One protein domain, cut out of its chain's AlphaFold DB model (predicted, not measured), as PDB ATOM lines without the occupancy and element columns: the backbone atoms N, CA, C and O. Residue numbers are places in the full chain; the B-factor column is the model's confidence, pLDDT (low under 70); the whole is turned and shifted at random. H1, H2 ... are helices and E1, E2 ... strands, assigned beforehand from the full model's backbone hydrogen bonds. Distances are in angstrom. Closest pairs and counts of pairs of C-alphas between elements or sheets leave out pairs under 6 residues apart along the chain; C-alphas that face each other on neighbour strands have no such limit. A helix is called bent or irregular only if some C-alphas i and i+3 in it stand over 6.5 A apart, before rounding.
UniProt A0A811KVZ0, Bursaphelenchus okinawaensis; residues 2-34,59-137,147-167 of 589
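This is residues 2 to 34, 59 to 137 and 147 to 167 of the 589 residues of a protein of Bursaphelenchus okinawaensis (UniProt A0A811KVZ0). Three long helices, H2, H3 and H4, make an up-and-down bundle, each running against the one before it; H6 packs along H3, and little H1 folds back on H2 at one end. At the opposite end are two small two-stranded hairpins, E1 with E2 and E3 with E4, both antiparallel, with short H5 near E1. The printed part has 133 residues, with six named helices and four named strands in the order H1, H2, E1, E2, H3, H4, E3, E4, H5, H6; the class is mostly helix. It is compact, with a radius of gyration of the C-alphas of 14.9 A and spans of 46 by 33 by 32 A.

H1, residues 2 to 7, begins at C-alpha 2 (265.705, 192.170, 252.890). H2 is residues 10 to 23, 19.9 A long. E1, residues 60 to 65, is 14.4 A long, and E2, residues 79 to 83, 13.3 A. H3, residues 84 to 103, is the longest helix at 28.7 A; it has a kink of 48 degrees near residue 97 and is irregular, C-alphas 99 and 102 being 8.2 A apart. H4, residues 107 to 121, is 21.6 A long. E3 is residues 124 to 126, E4 residues 132 to 134 and H5 residues 151 to 154. H6, residues 157 to 167, is 15.2 A long and ends at C-alpha 167 (251.904, 197.641, 253.998).

H3 is the hub, touching four helices. H2, with residues 20 to 23 alone, touches it at a shallow tilt of 27 degrees, opposite ways; the closest C-alphas, of Ala 23 and Asn 86, are 6.2 A apart. H3 and H4, a helical hairpin, only just touch, with 3 pairs of C-alphas within 8 A, the closest Gly 90 and Leu 118 at 7.6 A. H6 touches H3 the same way at 14 degrees, closest at the C-alphas of Gln 98 and Leu 167, 5.4 A. H2 and H4 touch at 6 degrees, the same way, closest at the C-alphas of Cys 21 and Thr 114, 5.9 A. H1 and H2 form a helical hairpin, closest at the C-alphas of Gly 4 and Lys 13, 4.6 A. In the hairpin E1 and E2, N 64 and O 80 are 3.0 A apart, within hydrogen-bond range; in the hairpin E3 and E4, N 125 and O 133 are too, at 3.0 A. The closest C-alphas of E1 and H4, of Ser 64 and Ile 121, are 5.2 A apart; those of E1 and H5, of Val 61 and Val 153, 6.7 A; those of E4 and H6, of Phe 132 and Asn 161, 7.4 A. Every O i to N i+4 pair is within hydrogen-bond range in H1, H2, H4 and H6, and 14 of 16 are in H3; H5 is too short for such a pair.

The C-alphas farthest apart, of Val 7 and Ser 137, are 47.0 A apart. Residues 35 to 58 and 138 to 146 are not printed, with gaps of 25.9 A and 10.5 A between C-alphas. The link from E1 to E2, 13 residues, is long. Mean pLDDT of the printed part is 81.7; residues 70 to 77, 127 to 137, 147 and 151 to 152 are under 70.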
ATOM      1  N   VAL A   2     265.341 191.166 251.866       81.19
ATOM      2  CA  VAL A   2     265.705 192.170 252.890       81.19
ATOM      3  C   VAL A   2     267.214 192.431 252.949       81.19
ATOM      4  O   VAL A   2     267.634 193.582 252.950       81.19
ATOM      5  N   MET A   3     268.043 191.381 252.919       79.88
ATOM      6  CA  MET A   3     269.505 191.535 252.885       79.88
ATOM      7  C   MET A   3     270.000 192.276 251.635       79.88
ATOM      8  O   MET A   3     270.832 193.164 251.762       79.88
ATOM      9  N   GLY A   4     269.449 191.989 250.451       78.31
ATOM     10  CA  GLY A   4     269.791 192.714 249.218       78.31
ATOM     11  C   GLY A   4     269.453 194.206 249.311       78.31
ATOM     12  O   GLY A   4     270.279 195.043 248.961       78.31
ATOM     13  N   CYS A   5     268.296 194.540 249.896       81.44
ATOM     14  CA  CYS A   5     267.902 195.927 250.173       81.44
ATOM     15  C   CYS A   5     268.807 196.602 251.218       81.44
ATOM     16  O   CYS A   5     269.096 197.791 251.119       81.44
ATOM     17  N   LYS A   6     269.255 195.860 252.239       83.19
ATOM     18  CA  LYS A   6     270.140 196.384 253.291       83.19
ATOM     19  C   LYS A   6     271.560 196.644 252.794       83.19
ATOM     20  O   LYS A   6     272.160 197.624 253.214       83.19
ATOM     21  N   VAL A   7     272.066 195.783 251.914       84.38
ATOM     22  CA  VAL A   7     273.425 195.862 251.354       84.38
ATOM     23  C   VAL A   7     273.493 196.803 250.140       84.38
ATOM     24  O   VAL A   7     274.579 197.184 249.725       84.38
ATOM     25  N   GLY A   8     272.350 197.203 249.569       81.44
ATOM     26  CA  GLY A   8     272.303 198.079 248.393       81.44
ATOM     27  C   GLY A   8     272.680 197.379 247.082       81.44
ATOM     28  O   GLY A   8     272.936 198.044 246.083       81.44
ATOM     29  N   ASN A   9     272.708 196.040 247.057       87.75
ATOM     30  CA  ASN A   9     272.961 195.280 245.835       87.75
ATOM     31  C   ASN A   9     271.670 195.202 245.004       87.75
ATOM     32  O   ASN A   9     270.787 194.387 245.284       87.75
ATOM     33  N   VAL A  10     271.567 196.084 244.006       86.00
ATOM     34  CA  VAL A  10     270.375 196.254 243.162       86.00
ATOM     35  C   VAL A  10     270.053 194.985 242.373       86.00
ATOM     36  O   VAL A  10     268.906 194.551 242.389       86.00
ATOM     37  N   GLU A  11     271.053 194.338 241.774       85.94
ATOM     38  CA  GLU A  11     270.863 193.133 240.958       85.94
ATOM     39  C   GLU A  11     270.341 191.959 241.798       85.94
ATOM     40  O   GLU A  11     269.318 191.353 241.476       85.94
ATOM     41  N   ALA A  12     270.980 191.688 242.942       85.56
ATOM     42  CA  ALA A  12     270.544 190.632 243.851       85.56
ATOM     43  C   ALA A  12     269.151 190.924 244.432       85.56
ATOM     44  O   ALA A  12     268.337 190.009 244.602       85.56
ATOM     45  N   LYS A  13     268.858 192.196 244.739       89.81
ATOM     46  CA  LYS A  13     267.532 192.645 245.177       89.81
ATOM     47  C   LYS A  13     266.489 192.361 244.095       89.81
ATOM     48  O   LYS A  13     265.533 191.649 244.390       89.81
ATOM     49  N   ASP A  14     266.676 192.873 242.882       88.31
ATOM     50  CA  ASP A  14     265.704 192.774 241.788       88.31
ATOM     51  C   ASP A  14     265.466 191.325 241.360       88.31
ATOM     52  O   ASP A  14     264.314 190.914 241.201       88.31
ATOM     53  N   ALA A  15     266.528 190.518 241.269       88.75
ATOM     54  CA  ALA A  15     266.419 189.089 240.995       88.75
ATOM     55  C   ALA A  15     265.615 188.364 242.086       88.75
ATOM     56  O   ALA A  15     264.707 187.588 241.783       88.75
ATOM     57  N   THR A  16     265.885 188.659 243.366       90.81
ATOM     58  CA  THR A  16     265.154 188.025 244.473       90.81
ATOM     59  C   THR A  16     263.693 188.469 244.528       90.81
ATOM     60  O   THR A  16     262.818 187.641 244.765       90.81
ATOM     61  N   VAL A  17     263.412 189.763 244.325       92.19
ATOM     62  CA  VAL A  17     262.039 190.291 244.281       92.19
ATOM     63  C   VAL A  17     261.262 189.593 243.171       92.19
ATOM     64  O   VAL A  17     260.197 189.043 243.434       92.19
ATOM     65  N   ARG A  18     261.827 189.528 241.958       91.94
ATOM     66  CA  ARG A  18     261.186 188.874 240.812       91.94
ATOM     67  C   ARG A  18     260.930 187.387 241.072       91.94
ATOM     68  O   ARG A  18     259.838 186.917 240.777       91.94
ATOM     69  N   ALA A  19     261.875 186.673 241.686       92.06
ATOM     70  CA  ALA A  19     261.709 185.261 242.035       92.06
ATOM     71  C   ALA A  19     260.576 185.027 243.054       92.06
ATOM     72  O   ALA A  19     259.762 184.121 242.877       92.06
ATOM     73  N   ILE A  20     260.482 185.860 244.101       93.62
ATOM     74  CA  ILE A  20     259.390 185.778 245.087       93.62
ATOM     75  C   ILE A  20     258.051 186.116 244.422       93.62
ATOM     76  O   ILE A  20     257.072 185.399 244.615       93.62
ATOM     77  N   CYS A  21     258.009 187.174 243.609       93.69
ATOM     78  CA  CYS A  21     256.820 187.578 242.866       93.69
ATOM     79  C   CYS A  21     256.322 186.483 241.911       93.69
ATOM     80  O   CYS A  21     255.130 186.180 241.883       93.69
ATOM     81  N   GLN A  22     257.235 185.830 241.188       92.88
ATOM     82  CA  GLN A  22     256.920 184.707 240.311       92.88
ATOM     83  C   GLN A  22     256.352 183.514 241.090       92.88
ATOM     84  O   GLN A  22     255.370 182.917 240.659       92.88
ATOM     85  N   ALA A  23     256.930 183.183 242.249       92.75
ATOM     86  CA  ALA A  23     256.472 182.074 243.087       92.75
ATOM     87  C   ALA A  23     255.146 182.364 243.827       92.75
ATOM     88  O   ALA A  23     254.432 181.433 244.210       92.75
ATOM     89  N   ALA A  24     254.783 183.641 244.005       92.69
ATOM     90  CA  ALA A  24     253.502 184.054 244.584       92.69
ATOM     91  C   ALA A  24     252.305 183.808 243.649       92.69
ATOM     92  O   ALA A  24     251.160 183.864 244.095       92.69
ATOM     93  N   LEU A  25     252.553 183.524 242.368       90.81
ATOM     94  CA  LEU A  25     251.526 183.334 241.347       90.81
ATOM     95  C   LEU A  25     251.610 181.947 240.694       90.81
ATOM     96  O   LEU A  25     252.608 181.239 240.851       90.81
ATOM     97  N   PRO A  26     250.566 181.528 239.958       88.06
ATOM     98  CA  PRO A  26     250.559 180.221 239.310       88.06
ATOM     99  C   PRO A  26     251.671 180.063 238.272       88.06
ATOM    100  O   PRO A  26     252.137 181.027 237.659       88.06
ATOM    101  N   GLN A  27     252.111 178.822 238.078       83.19
ATOM    102  CA  GLN A  27     253.232 178.514 237.195       83.19
ATOM    103  C   GLN A  27     252.941 178.972 235.755       83.19
ATOM    104  O   GLN A  27     251.862 178.727 235.225       83.19
ATOM    105  N   GLY A  28     253.899 179.666 235.134       79.06
ATOM    106  CA  GLY A  28     253.757 180.227 233.782       79.06
ATOM    107  C   GLY A  28     252.921 181.511 233.693       79.06
ATOM    108  O   GLY A  28     252.942 182.167 232.659       79.06
ATOM    109  N   TYR A  29     252.244 181.924 234.771       85.19
ATOM    110  CA  TYR A  29     251.389 183.112 234.766       85.19
ATOM    111  C   TYR A  29     252.181 184.423 234.844       85.19
ATOM    112  O   TYR A  29     251.862 185.382 234.154       85.19
ATOM    113  N   PHE A  30     253.246 184.469 235.647       85.00
ATOM    114  CA  PHE A  30     254.027 185.692 235.888       85.00
ATOM    115  C   PHE A  30     254.612 186.324 234.610       85.00
ATOM    116  O   PHE A  30     254.620 187.541 234.465       85.00
ATOM    117  N   GLY A  31     255.057 185.499 233.657       79.88
ATOM    118  CA  GLY A  31     255.632 185.972 232.392       79.88
ATOM    119  C   GLY A  31     254.623 186.612 231.435       79.88
ATOM    120  O   GLY A  31     255.033 187.176 230.429       79.88
ATOM    121  N   SER A  32     253.319 186.543 231.728       78.31
ATOM    122  CA  SER A  32     252.287 187.144 230.875       78.31
ATOM    123  C   SER A  32     252.218 188.673 230.999       78.31
ATOM    124  O   SER A  32     251.852 189.330 230.031       78.31
ATOM    125  N   PHE A  33     252.621 189.247 232.141       77.12
ATOM    126  CA  PHE A  33     252.568 190.698 232.398       77.12
ATOM    127  C   PHE A  33     253.905 191.323 232.821       77.12
ATOM    128  O   PHE A  33     253.950 192.521 233.090       77.12
ATOM    129  N   VAL A  34     254.989 190.550 232.925       78.56
ATOM    130  CA  VAL A  34     256.315 191.073 233.291       78.56
ATOM    131  C   VAL A  34     257.320 190.726 232.207       78.56
ATOM    132  O   VAL A  34     257.523 189.550 231.906       78.56
ATOM    133  N   GLN A  59     247.654 171.454 247.157       75.44
ATOM    134  CA  GLN A  59     246.206 171.605 247.112       75.44
ATOM    135  C   GLN A  59     245.839 172.910 246.394       75.44
ATOM    136  O   GLN A  59     246.311 173.988 246.774       75.44
ATOM    137  N   VAL A  60     245.025 172.801 245.339       72.69
ATOM    138  CA  VAL A  60     244.411 173.961 244.686       72.69
ATOM    139  C   VAL A  60     243.404 174.539 245.663       72.69
ATOM    140  O   VAL A  60     242.513 173.836 246.139       72.69
ATOM    141  N   VAL A  61     243.572 175.814 245.985       77.12
ATOM    142  CA  VAL A  61     242.784 176.485 247.019       77.12
ATOM    143  C   VAL A  61     241.860 177.564 246.474       77.12
ATOM    144  O   VAL A  61     240.872 177.885 247.138       77.12
ATOM    145  N   VAL A  62     242.160 178.104 245.286       78.69
ATOM    146  CA  VAL A  62     241.338 179.112 244.602       78.69
ATOM    147  C   VAL A  62     241.351 178.892 243.091       78.69
ATOM    148  O   VAL A  62     242.409 178.632 242.519       78.69
ATOM    149  N   MET A  63     240.195 179.049 242.448       77.69
ATOM    150  CA  MET A  63     240.040 179.091 240.993       77.69
ATOM    151  C   MET A  63     239.338 180.393 240.595       77.69
ATOM    152  O   MET A  63     238.251 180.679 241.088       77.69
ATOM    153  N   SER A  64     239.963 181.190 239.729       81.44
ATOM    154  CA  SER A  64     239.448 182.499 239.302       81.44
ATOM    155  C   SER A  64     239.852 182.805 237.856       81.44
ATOM    156  O   SER A  64     240.491 181.989 237.192       81.44
ATOM    157  N   THR A  65     239.478 183.977 237.357       82.00
ATOM    158  CA  THR A  65     239.842 184.466 236.023       82.00
ATOM    159  C   THR A  65     241.152 185.252 236.040       82.00
ATOM    160  O   THR A  65     241.570 185.786 237.070       82.00
ATOM    161  N   VAL A  66     241.803 185.344 234.877       83.19
ATOM    162  CA  VAL A  66     242.978 186.207 234.674       83.19
ATOM    163  C   VAL A  66     242.637 187.667 234.977       83.19
ATOM    164  O   VAL A  66     241.588 188.173 234.568       83.19
ATOM    165  N   CYS A  67     243.559 188.364 235.644       81.88
ATOM    166  CA  CYS A  67     243.417 189.792 235.902       81.88
ATOM    167  C   CYS A  67     243.354 190.569 234.571       81.88
ATOM    168  O   CYS A  67     244.194 190.348 233.697       81.88
ATOM    169  N   PRO A  68     242.377 191.470 234.378       74.94
ATOM    170  CA  PRO A  68     242.229 192.276 233.171       74.94
ATOM    171  C   PRO A  68     243.290 193.384 233.132       74.94
ATOM    172  O   PRO A  68     242.997 194.548 233.387       74.94
ATOM    173  N   VAL A  69     244.528 193.008 232.834       71.44
ATOM    174  CA  VAL A  69     245.650 193.917 232.549       71.44
ATOM    175  C   VAL A  69     245.991 193.791 231.064       71.44
ATOM    176  O   VAL A  69     245.485 192.871 230.419       71.44
ATOM    177  N   SER A  70     246.757 194.734 230.502       60.72
ATOM    178  CA  SER A  70     247.154 194.779 229.086       60.72
ATOM    179  C   SER A  70     247.858 193.485 228.650       60.72
ATOM    180  O   SER A  70     249.079 193.382 228.637       60.72
ATOM    181  N   MET A  71     247.052 192.485 228.312       57.78
ATOM    182  CA  MET A  71     247.418 191.165 227.822       57.78
ATOM    183  C   MET A  71     247.023 191.073 226.354       57.78
ATOM    184  O   MET A  71     246.048 191.698 225.928       57.78
ATOM    185  N   ASN A  72     247.700 190.213 225.593       51.03
ATOM    186  CA  ASN A  72     247.202 189.792 224.286       51.03
ATOM    187  C   ASN A  72     245.747 189.309 224.437       51.03
ATOM    188  O   ASN A  72     245.456 188.437 225.259       51.03
ATOM    189  N   SER A  73     244.844 189.885 223.640       47.03
ATOM    190  CA  SER A  73     243.373 189.831 223.735       47.03
ATOM    191  C   SER A  73     242.727 188.437 223.813       47.03
ATOM    192  O   SER A  73     241.517 188.331 223.980       47.03
ATOM    193  N   ASN A  74     243.509 187.360 223.721       48.84
ATOM    194  CA  ASN A  74     243.040 185.981 223.631       48.84
ATOM    195  C   ASN A  74     243.069 185.201 224.964       48.84
ATOM    196  O   ASN A  74     242.566 184.082 225.004       48.84
ATOM    197  N   GLN A  75     243.632 185.743 226.055       53.78
ATOM    198  CA  GLN A  75     243.789 185.007 227.333       53.78
ATOM    199  C   GLN A  75     242.818 185.426 228.452       53.78
ATOM    200  O   GLN A  75     242.800 184.814 229.522       53.78
ATOM    201  N   SER A  76     241.967 186.426 228.211       53.69
ATOM    202  CA  SER A  76     241.133 187.076 229.232       53.69
ATOM    203  C   SER A  76     240.121 186.178 229.950       53.69
ATOM    204  O   SER A  76     239.648 186.567 231.015       53.69
ATOM    205  N   ASN A  77     239.783 185.026 229.365       58.97
ATOM    206  CA  ASN A  77     238.781 184.082 229.873       58.97
ATOM    207  C   ASN A  77     239.399 182.751 230.326       58.97
ATOM    208  O   ASN A  77     238.687 181.767 230.513       58.97
ATOM    209  N   THR A  78     240.726 182.687 230.455       70.94
ATOM    210  CA  THR A  78     241.386 181.488 230.972       70.94
ATOM    211  C   THR A  78     241.250 181.425 232.494       70.94
ATOM    212  O   THR A  78     241.255 182.448 233.183       70.94
ATOM    213  N   ASN A  79     241.074 180.212 233.020       78.88
ATOM    214  CA  ASN A  79     241.003 179.995 234.459       78.88
ATOM    215  C   ASN A  79     242.411 179.852 235.030       78.88
ATOM    216  O   ASN A  79     243.261 179.162 234.471       78.88
ATOM    217  N   VAL A  80     242.621 180.481 236.177       83.94
ATOM    218  CA  VAL A  80     243.880 180.515 236.908       83.94
ATOM    219  C   VAL A  80     243.652 179.867 238.270       83.94
ATOM    220  O   VAL A  80     242.666 180.157 238.949       83.94
ATOM    221  N   MET A  81     244.554 178.965 238.659       85.12
ATOM    222  CA  MET A  81     244.443 178.184 239.893       85.12
ATOM    223  C   MET A  81     245.569 178.531 240.857       85.12
ATOM    224  O   MET A  81     246.742 178.390 240.519       85.12
ATOM    225  N   LEU A  82     245.210 178.953 242.068       86.50
ATOM    226  CA  LEU A  82     246.155 179.260 243.134       86.50
ATOM    227  C   LEU A  82     246.322 178.050 244.056       86.50
ATOM    228  O   LEU A  82     245.335 177.427 244.451       86.50
ATOM    229  N   THR A  83     247.561 177.729 244.428       88.75
ATOM    230  CA  THR A  83     247.869 176.662 245.397       88.75
ATOM    231  C   THR A  83     248.130 177.227 246.794       88.75
ATOM    232  O   THR A  83     248.479 178.400 246.944       88.75
ATOM    233  N   ALA A  84     248.039 176.388 247.831       85.88
ATOM    234  CA  ALA A  84     248.402 176.784 249.198       85.88
ATOM    235  C   ALA A  84     249.835 177.358 249.295       85.88
ATOM    236  O   ALA A  84     250.076 178.320 250.024       85.88
ATOM    237  N   LYS A  85     250.780 176.831 248.501       88.50
ATOM    238  CA  LYS A  85     252.160 177.342 248.437       88.50
ATOM    239  C   LYS A  85     252.227 178.758 247.864       88.50
ATOM    240  O   LYS A  85     252.953 179.586 248.402       88.50
ATOM    241  N   ASN A  86     251.448 179.064 246.823       91.31
ATOM    242  CA  ASN A  86     251.400 180.421 246.269       91.31
ATOM    243  C   ASN A  86     250.915 181.431 247.316       91.31
ATOM    244  O   ASN A  86     251.509 182.496 247.457       91.31
ATOM    245  N   LEU A  87     249.890 181.072 248.096       89.75
ATOM    246  CA  LEU A  87     249.374 181.925 249.169       89.75
ATOM    247  C   LEU A  87     250.429 182.169 250.258       89.75
ATOM    248  O   LEU A  87     250.631 183.310 250.672       89.75
ATOM    249  N   GLN A  88     251.158 181.127 250.674       89.94
ATOM    250  CA  GLN A  88     252.271 181.257 251.623       89.94
ATOM    251  C   GLN A  88     253.371 182.189 251.098       89.94
ATOM    252  O   GLN A  88     253.859 183.046 251.838       89.94
ATOM    253  N   VAL A  89     253.729 182.077 249.815       93.56
ATOM    254  CA  VAL A  89     254.703 182.981 249.189       93.56
ATOM    255  C   VAL A  89     254.151 184.406 249.084       93.56
ATOM    256  O   VAL A  89     254.888 185.354 249.333       93.56
ATOM    257  N   GLY A  90     252.856 184.584 248.813       92.56
ATOM    258  CA  GLY A  90     252.191 185.889 248.852       92.56
ATOM    259  C   GLY A  90     252.278 186.559 250.229       92.56
ATOM    260  O   GLY A  90     252.618 187.739 250.327       92.56
ATOM    261  N   ARG A  91     252.073 185.800 251.315       92.75
ATOM    262  CA  ARG A  91     252.284 186.284 252.694       92.75
ATOM    263  C   ARG A  91     253.744 186.669 252.938       92.75
ATOM    264  O   ARG A  91     254.023 187.727 253.501       92.75
ATOM    265  N   LEU A  92     254.682 185.825 252.501       94.25
ATOM    266  CA  LEU A  92     256.118 186.097 252.602       94.25
ATOM    267  C   LEU A  92     256.504 187.370 251.841       94.25
ATOM    268  O   LEU A  92     257.296 188.158 252.358       94.25
ATOM    269  N   LEU A  93     255.940 187.587 250.650       95.31
ATOM    270  CA  LEU A  93     256.147 188.788 249.847       95.31
ATOM    271  C   LEU A  93     255.719 190.032 250.629       95.31
ATOM    272  O   LEU A  93     256.552 190.906 250.846       95.31
ATOM    273  N   ILE A  94     254.475 190.085 251.118       94.50
ATOM    274  CA  ILE A  94     253.957 191.252 251.857       94.50
ATOM    275  C   ILE A  94     254.811 191.533 253.100       94.50
ATOM    276  O   ILE A  94     255.259 192.663 253.291       94.50
ATOM    277  N   ASN A  95     255.123 190.505 253.895       93.75
ATOM    278  CA  ASN A  95     255.969 190.648 255.085       93.75
ATOM    279  C   ASN A  95     257.383 191.132 254.751       93.75
ATOM    280  O   ASN A  95     257.952 191.953 255.471       93.75
ATOM    281  N   SER A  96     257.962 190.632 253.659       92.75
ATOM    282  CA  SER A  96     259.295 191.045 253.230       92.75
ATOM    283  C   SER A  96     259.282 192.499 252.758       92.75
ATOM    284  O   SER A  96     260.191 193.251 253.102       92.75
ATOM    285  N   VAL A  97     258.254 192.916 252.007       94.50
ATOM    286  CA  VAL A  97     258.124 194.293 251.504       94.50
ATOM    287  C   VAL A  97     257.878 195.253 252.662       94.50
ATOM    288  O   VAL A  97     258.482 196.316 252.700       94.50
ATOM    289  N   GLN A  98     257.098 194.871 253.672       92.81
ATOM    290  CA  GLN A  98     256.886 195.702 254.858       92.81
ATOM    291  C   GLN A  98     258.193 196.021 255.612       92.81
ATOM    292  O   GLN A  98     258.292 197.060 256.259       92.81
ATOM    293  N   GLN A  99     259.214 195.160 255.518       91.12
ATOM    294  CA  GLN A  99     260.513 195.361 256.176       91.12
ATOM    295  C   GLN A  99     261.524 196.177 255.359       91.12
ATOM    296  O   GLN A  99     262.514 196.636 255.929       91.12
ATOM    297  N   CYS A 100     261.349 196.295 254.042       91.62
ATOM    298  CA  CYS A 100     262.330 196.947 253.165       91.62
ATOM    299  C   CYS A 100     261.718 197.746 252.003       91.62
ATOM    300  O   CYS A 100     262.383 197.980 250.992       91.62
ATOM    301  N   GLY A 101     260.441 198.112 252.105       91.06
ATOM    302  CA  GLY A 101     259.687 198.792 251.052       91.06
ATOM    303  C   GLY A 101     260.219 200.190 250.737       91.06
ATOM    304  O   GLY A 101     260.199 200.611 249.581       91.06
ATOM    305  N   ASP A 102     260.827 200.845 251.724       92.19
ATOM    306  CA  ASP A 102     261.563 202.111 251.613       92.19
ATOM    307  C   ASP A 102     262.798 202.031 250.696       92.19
ATOM    308  O   ASP A 102     263.404 203.055 250.406       92.19
ATOM    309  N   ARG A 103     263.198 200.835 250.241       93.00
ATOM    310  CA  ARG A 103     264.407 200.614 249.420       93.00
ATOM    311  C   ARG A 103     264.143 199.847 248.129       93.00
ATOM    312  O   ARG A 103     265.082 199.480 247.419       93.00
ATOM    313  N   LEU A 104     262.877 199.565 247.819       91.12
ATOM    314  CA  LEU A 104     262.526 198.829 246.605       91.12
ATOM    315  C   LEU A 104     262.701 199.674 245.342       91.12
ATOM    316  O   LEU A 104     263.143 199.132 244.329       91.12
ATOM    317  N   LEU A 105     262.443 200.984 245.405       91.94
ATOM    318  CA  LEU A 105     262.525 201.889 244.251       91.94
ATOM    319  C   LEU A 105     261.721 201.318 243.063       91.94
ATOM    320  O   LEU A 105     260.564 200.942 243.236       91.94
ATOM    321  N   ASN A 106     262.333 201.160 241.887       91.12
ATOM    322  CA  ASN A 106     261.694 200.605 240.684       91.12
ATOM    323  C   ASN A 106     261.119 199.186 240.861       91.12
ATOM    324  O   ASN A 106     260.228 198.792 240.113       91.12
ATOM    325  N   SER A 107     261.567 198.413 241.859       93.62
ATOM    326  CA  SER A 107     260.997 197.083 242.121       93.62
ATOM    327  C   SER A 107     259.553 197.151 242.648       93.62
ATOM    328  O   SER A 107     258.883 196.121 242.691       93.62
ATOM    329  N   TRP A 108     259.052 198.333 243.036       95.69
ATOM    330  CA  TRP A 108     257.644 198.520 243.402       95.69
ATOM    331  C   TRP A 108     256.688 198.146 242.270       95.69
ATOM    332  O   TRP A 108     255.633 197.586 242.552       95.69
ATOM    333  N   GLU A 109     257.067 198.363 241.011       93.94
ATOM    334  CA  GLU A 109     256.224 198.037 239.859       93.94
ATOM    335  C   GLU A 109     255.881 196.540 239.812       93.94
ATOM    336  O   GLU A 109     254.710 196.156 239.814       93.94
ATOM    337  N   VAL A 110     256.904 195.680 239.850       93.56
ATOM    338  CA  VAL A 110     256.716 194.222 239.811       93.56
ATOM    339  C   VAL A 110     256.004 193.707 241.063       93.56
ATOM    340  O   VAL A 110     255.156 192.817 240.968       93.56
ATOM    341  N   VAL A 111     256.291 194.287 242.234       96.12
ATOM    342  CA  VAL A 111     255.628 193.926 243.495       96.12
ATOM    343  C   VAL A 111     254.142 194.259 243.438       96.12
ATOM    344  O   VAL A 111     253.317 193.383 243.688       96.12
ATOM    345  N   LEU A 112     253.784 195.492 243.077       95.75
ATOM    346  CA  LEU A 112     252.390 195.933 243.024       95.75
ATOM    347  C   LEU A 112     251.612 195.195 241.945       95.75
ATOM    348  O   LEU A 112     250.476 194.806 242.196       95.75
ATOM    349  N   SER A 113     252.230 194.937 240.788       93.31
ATOM    350  CA  SER A 113     251.587 194.168 239.725       93.31
ATOM    351  C   SER A 113     251.299 192.745 240.203       93.31
ATOM    352  O   SER A 113     250.178 192.253 240.085       93.31
ATOM    353  N   THR A 114     252.259 192.111 240.880       94.31
ATOM    354  CA  THR A 114     252.053 190.787 241.488       94.31
ATOM    355  C   THR A 114     250.922 190.801 242.517       94.31
ATOM    356  O   THR A 114     250.076 189.908 242.505       94.31
ATOM    357  N   LEU A 115     250.875 191.813 243.392       94.19
ATOM    358  CA  LEU A 115     249.819 191.949 244.396       94.19
ATOM    359  C   LEU A 115     248.447 192.189 243.754       94.19
ATOM    360  O   LEU A 115     247.483 191.554 244.166       94.19
ATOM    361  N   GLN A 116     248.348 193.019 242.713       91.88
ATOM    362  CA  GLN A 116     247.112 193.213 241.951       91.88
ATOM    363  C   GLN A 116     246.575 191.881 241.419       91.88
ATOM    364  O   GLN A 116     245.402 191.562 241.609       91.88
ATOM    365  N   HIS A 117     247.437 191.086 240.785       91.00
ATOM    366  CA  HIS A 117     247.056 189.794 240.227       91.00
ATOM    367  C   HIS A 117     246.685 188.781 241.317       91.00
ATOM    368  O   HIS A 117     245.679 188.085 241.187       91.00
ATOM    369  N   LEU A 118     247.457 188.718 242.406       91.19
ATOM    370  CA  LEU A 118     247.185 187.836 243.539       91.19
ATOM    371  C   LEU A 118     245.819 188.149 244.160       91.19
ATOM    372  O   LEU A 118     244.991 187.255 244.305       91.19
ATOM    373  N   PHE A 119     245.555 189.416 244.485       88.81
ATOM    374  CA  PHE A 119     244.306 189.830 245.129       88.81
ATOM    375  C   PHE A 119     243.095 189.733 244.193       88.81
ATOM    376  O   PHE A 119     242.001 189.413 244.661       88.81
ATOM    377  N   TRP A 120     243.291 189.908 242.881       87.50
ATOM    378  CA  TRP A 120     242.267 189.616 241.875       87.50
ATOM    379  C   TRP A 120     241.871 188.136 241.880       87.50
ATOM    380  O   TRP A 120     240.690 187.808 241.976       87.50
ATOM    381  N   ILE A 121     242.856 187.229 241.838       87.31
ATOM    382  CA  ILE A 121     242.603 185.781 241.857       87.31
ATOM    383  C   ILE A 121     241.883 185.377 243.149       87.31
ATOM    384  O   ILE A 121     240.975 184.552 243.103       87.31
ATOM    385  N   LEU A 122     242.232 185.993 244.283       85.62
ATOM    386  CA  LEU A 122     241.587 185.759 245.580       85.62
ATOM    387  C   LEU A 122     240.158 186.329 245.693       85.62
ATOM    388  O   LEU A 122     239.512 186.114 246.717       85.62
ATOM    389  N   GLY A 123     239.655 187.052 244.684       77.44
ATOM    390  CA  GLY A 123     238.311 187.638 244.704       77.44
ATOM    391  C   GLY A 123     238.147 188.772 245.721       77.44
ATOM    392  O   GLY A 123     237.035 189.040 246.180       77.44
ATOM    393  N   ILE A 124     239.249 189.425 246.107       78.94
ATOM    394  CA  ILE A 124     239.221 190.570 247.015       78.94
ATOM    395  C   ILE A 124     238.945 191.823 246.183       78.94
ATOM    396  O   ILE A 124     239.821 192.309 245.466       78.94
ATOM    397  N   LYS A 125     237.729 192.362 246.303       74.88
ATOM    398  CA  LYS A 125     237.310 193.585 245.616       74.88
ATOM    399  C   LYS A 125     237.304 194.778 246.561       74.88
ATOM    400  O   LYS A 125     237.097 194.654 247.772       74.88
ATOM    401  N   SER A 126     237.552 195.952 245.999       72.50
ATOM    402  CA  SER A 126     237.418 197.215 246.709       72.50
ATOM    403  C   SER A 126     235.932 197.591 246.801       72.50
ATOM    404  O   SER A 126     235.168 197.422 245.856       72.50
ATOM    405  N   THR A 127     235.497 198.062 247.964       67.00
ATOM    406  CA  THR A 127     234.132 198.549 248.213       67.00
ATOM    407  C   THR A 127     234.090 200.064 248.082       67.00
ATOM    408  O   THR A 127     235.112 200.720 248.267       67.00
ATOM    409  N   ALA A 128     232.908 200.631 247.844       55.41
ATOM    410  CA  ALA A 128     232.721 202.079 247.713       55.41
ATOM    411  C   ALA A 128     233.280 202.895 248.903       55.41
ATOM    412  O   ALA A 128     233.642 204.050 248.743       55.41
ATOM    413  N   ASN A 129     233.449 202.302 250.087       53.75
ATOM    414  CA  ASN A 129     234.043 202.995 251.237       53.75
ATOM    415  C   ASN A 129     235.576 202.851 251.310       53.75
ATOM    416  O   ASN A 129     236.155 203.018 252.379       53.75
ATOM    417  N   GLY A 130     236.238 202.425 250.231       52.00
ATOM    418  CA  GLY A 130     237.679 202.142 250.205       52.00
ATOM    419  C   GLY A 130     238.098 200.867 250.956       52.00
ATOM    420  O   GLY A 130     239.245 200.439 250.855       52.00
ATOM    421  N   ALA A 131     237.181 200.206 251.675       58.41
ATOM    422  CA  ALA A 131     237.441 198.932 252.344       58.41
ATOM    423  C   ALA A 131     237.497 197.775 251.339       58.41
ATOM    424  O   ALA A 131     236.803 197.793 250.329       58.41
ATOM    425  N   PHE A 132     238.257 196.726 251.632       65.06
ATOM    426  CA  PHE A 132     238.321 195.540 250.781       65.06
ATOM    427  C   PHE A 132     237.467 194.426 251.375       65.06
ATOM    428  O   PHE A 132     237.614 194.100 252.557       65.06
ATOM    429  N   LYS A 133     236.581 193.851 250.562       66.75
ATOM    430  CA  LYS A 133     235.746 192.710 250.945       66.75
ATOM    431  C   LYS A 133     235.814 191.628 249.877       66.75
ATOM    432  O   LYS A 133     236.083 191.893 248.708       66.75
ATOM    433  N   MET A 134     235.591 190.398 250.314       64.06
ATOM    434  CA  MET A 134     235.431 189.269 249.412       64.06
ATOM    435  C   MET A 134     234.086 189.386 248.694       64.06
ATOM    436  O   MET A 134     233.078 189.697 249.332       64.06
ATOM    437  N   ASP A 135     234.077 189.132 247.389       59.69
ATOM    438  CA  ASP A 135     232.840 189.056 246.617       59.69
ATOM    439  C   ASP A 135     232.132 187.723 246.929       59.69
ATOM    440  O   ASP A 135     232.434 186.686 246.343       59.69
ATOM    441  N   THR A 136     231.253 187.717 247.937       48.41
ATOM    442  CA  THR A 136     230.458 186.537 248.324       48.41
ATOM    443  C   THR A 136     229.080 186.519 247.659       48.41
ATOM    444  O   THR A 136     228.180 185.853 248.167       48.41
ATOM    445  N   SER A 137     228.854 187.282 246.580       43.91
ATOM    446  CA  SER A 137     227.518 187.459 246.006       43.91
ATOM    447  C   SER A 137     226.941 186.151 245.435       43.91
ATOM    448  O   SER A 137     227.158 185.801 244.277       43.91
ATOM    449  N   ALA A 147     235.499 184.283 242.047       66.88
ATOM    450  CA  ALA A 147     236.517 183.356 242.527       66.88
ATOM    451  C   ALA A 147     235.880 182.228 243.353       66.88
ATOM    452  O   ALA A 147     235.174 182.473 244.330       66.88
ATOM    453  N   ILE A 148     236.176 180.979 242.996       74.88
ATOM    454  CA  ILE A 148     235.804 179.803 243.782       74.88
ATOM    455  C   ILE A 148     236.923 179.565 244.795       74.88
ATOM    456  O   ILE A 148     238.027 179.168 244.422       74.88
ATOM    457  N   VAL A 149     236.645 179.825 246.072       75.81
ATOM    458  CA  VAL A 149     237.620 179.770 247.172       75.81
ATOM    459  C   VAL A 149     237.250 178.656 248.147       75.81
ATOM    460  O   VAL A 149     236.093 178.520 248.540       75.81
ATOM    461  N   THR A 150     238.234 177.858 248.561       76.88
ATOM    462  CA  THR A 150     238.033 176.809 249.575       76.88
ATOM    463  C   THR A 150     237.816 177.396 250.976       76.88
ATOM    464  O   THR A 150     238.418 178.411 251.322       76.88
ATOM    465  N   THR A 151     237.027 176.719 251.821       69.75
ATOM    466  CA  THR A 151     236.695 177.146 253.201       69.75
ATOM    467  C   THR A 151     237.922 177.461 254.068       69.75
ATOM    468  O   THR A 151     237.873 178.337 254.927       69.75
ATOM    469  N   ALA A 152     239.037 176.759 253.837       66.94
ATOM    470  CA  ALA A 152     240.292 176.968 254.559       66.94
ATOM    471  C   ALA A 152     240.974 178.299 254.202       66.94
ATOM    472  O   ALA A 152     241.584 178.924 255.058       66.94
ATOM    473  N   VAL A 153     240.847 178.766 252.957       72.75
ATOM    474  CA  VAL A 153     241.382 180.077 252.559       72.75
ATOM    475  C   VAL A 153     240.459 181.205 253.003       72.75
ATOM    476  O   VAL A 153     240.939 182.291 253.318       72.75
ATOM    477  N   THR A 154     239.152 180.961 253.123       76.00
ATOM    478  CA  THR A 154     238.197 181.979 253.580       76.00
ATOM    479  C   THR A 154     238.506 182.510 254.983       76.00
ATOM    480  O   THR A 154     238.296 183.696 255.235       76.00
ATOM    481  N   SER A 155     239.054 181.683 255.882       77.31
ATOM    482  CA  SER A 155     239.492 182.112 257.222       77.31
ATOM    483  C   SER A 155     240.826 182.872 257.224       77.31
ATOM    484  O   SER A 155     241.083 183.648 258.143       77.31
ATOM    485  N   GLU A 156     241.661 182.693 256.201       80.00
ATOM    486  CA  GLU A 156     242.990 183.303 256.073       80.00
ATOM    487  C   GLU A 156     242.983 184.675 255.371       80.00
ATOM    488  O   GLU A 156     243.859 185.515 255.602       80.00
ATOM    489  N   LEU A 157     241.986 184.931 254.518       81.00
ATOM    490  CA  LEU A 157     241.857 186.172 253.743       81.00
ATOM    491  C   LEU A 157     241.820 187.460 254.593       81.00
ATOM    492  O   LEU A 157     242.468 188.433 254.192       81.00
ATOM    493  N   PRO A 158     241.122 187.529 255.749       84.69
ATOM    494  CA  PRO A 158     241.098 188.741 256.569       84.69
ATOM    495  C   PRO A 158     242.485 189.148 257.082       84.69
ATOM    496  O   PRO A 158     242.823 190.335 257.108       84.69
ATOM    497  N   GLU A 159     243.315 188.170 257.451       87.25
ATOM    498  CA  GLU A 159     244.689 188.404 257.896       87.25
ATOM    499  C   GLU A 159     245.547 188.934 256.741       87.25
ATOM    500  O   GLU A 159     246.256 189.929 256.898       87.25
ATOM    501  N   LEU A 160     245.425 188.330 255.554       87.75
ATOM    502  CA  LEU A 160     246.120 188.781 254.349       87.75
ATOM    503  C   LEU A 160     245.751 190.224 253.977       87.75
ATOM    504  O   LEU A 160     246.631 191.037 253.690       87.75
ATOM    505  N   ASN A 161     244.463 190.564 254.032       86.19
ATOM    506  CA  ASN A 161     243.992 191.923 253.782       86.19
ATOM    507  C   ASN A 161     244.517 192.915 254.836       86.19
ATOM    508  O   ASN A 161     244.913 194.030 254.501       86.19
ATOM    509  N   THR A 162     244.595 192.492 256.101       89.12
ATOM    510  CA  THR A 162     245.189 193.291 257.185       89.12
ATOM    511  C   THR A 162     246.676 193.548 256.942       89.12
ATOM    512  O   THR A 162     247.138 194.674 257.119       89.12
ATOM    513  N   MET A 163     247.433 192.536 256.504       91.69
ATOM    514  CA  MET A 163     248.844 192.706 256.139       91.69
ATOM    515  C   MET A 163     249.008 193.674 254.964       91.69
ATOM    516  O   MET A 163     249.891 194.529 254.998       91.69
ATOM    517  N   LEU A 164     248.133 193.594 253.956       91.06
ATOM    518  CA  LEU A 164     248.163 194.523 252.828       91.06
ATOM    519  C   LEU A 164     247.837 195.962 253.254       91.06
ATOM    520  O   LEU A 164     248.489 196.888 252.791       91.06
ATOM    521  N   ASN A 165     246.887 196.179 254.164       90.56
ATOM    522  CA  ASN A 165     246.613 197.523 254.684       90.56
ATOM    523  C   ASN A 165     247.808 198.086 255.461       90.56
ATOM    524  O   ASN A 165     248.253 199.194 255.170       90.56
ATOM    525  N   LYS A 166     248.409 197.283 256.349       92.75
ATOM    526  CA  LYS A 166     249.626 197.659 257.091       92.75
ATOM    527  C   LYS A 166     250.803 197.996 256.174       92.75
ATOM    528  O   LYS A 166     251.610 198.863 256.508       92.75
ATOM    529  N   LEU A 167     250.910 197.328 255.024       94.62
ATOM    530  CA  LEU A 167     251.904 197.641 253.998       94.62
ATOM    531  C   LEU A 167     251.768 199.096 253.534       94.62
ATOM    532  O   LEU A 167     252.744 199.843 253.577       94.62
TER     533      LEU A 167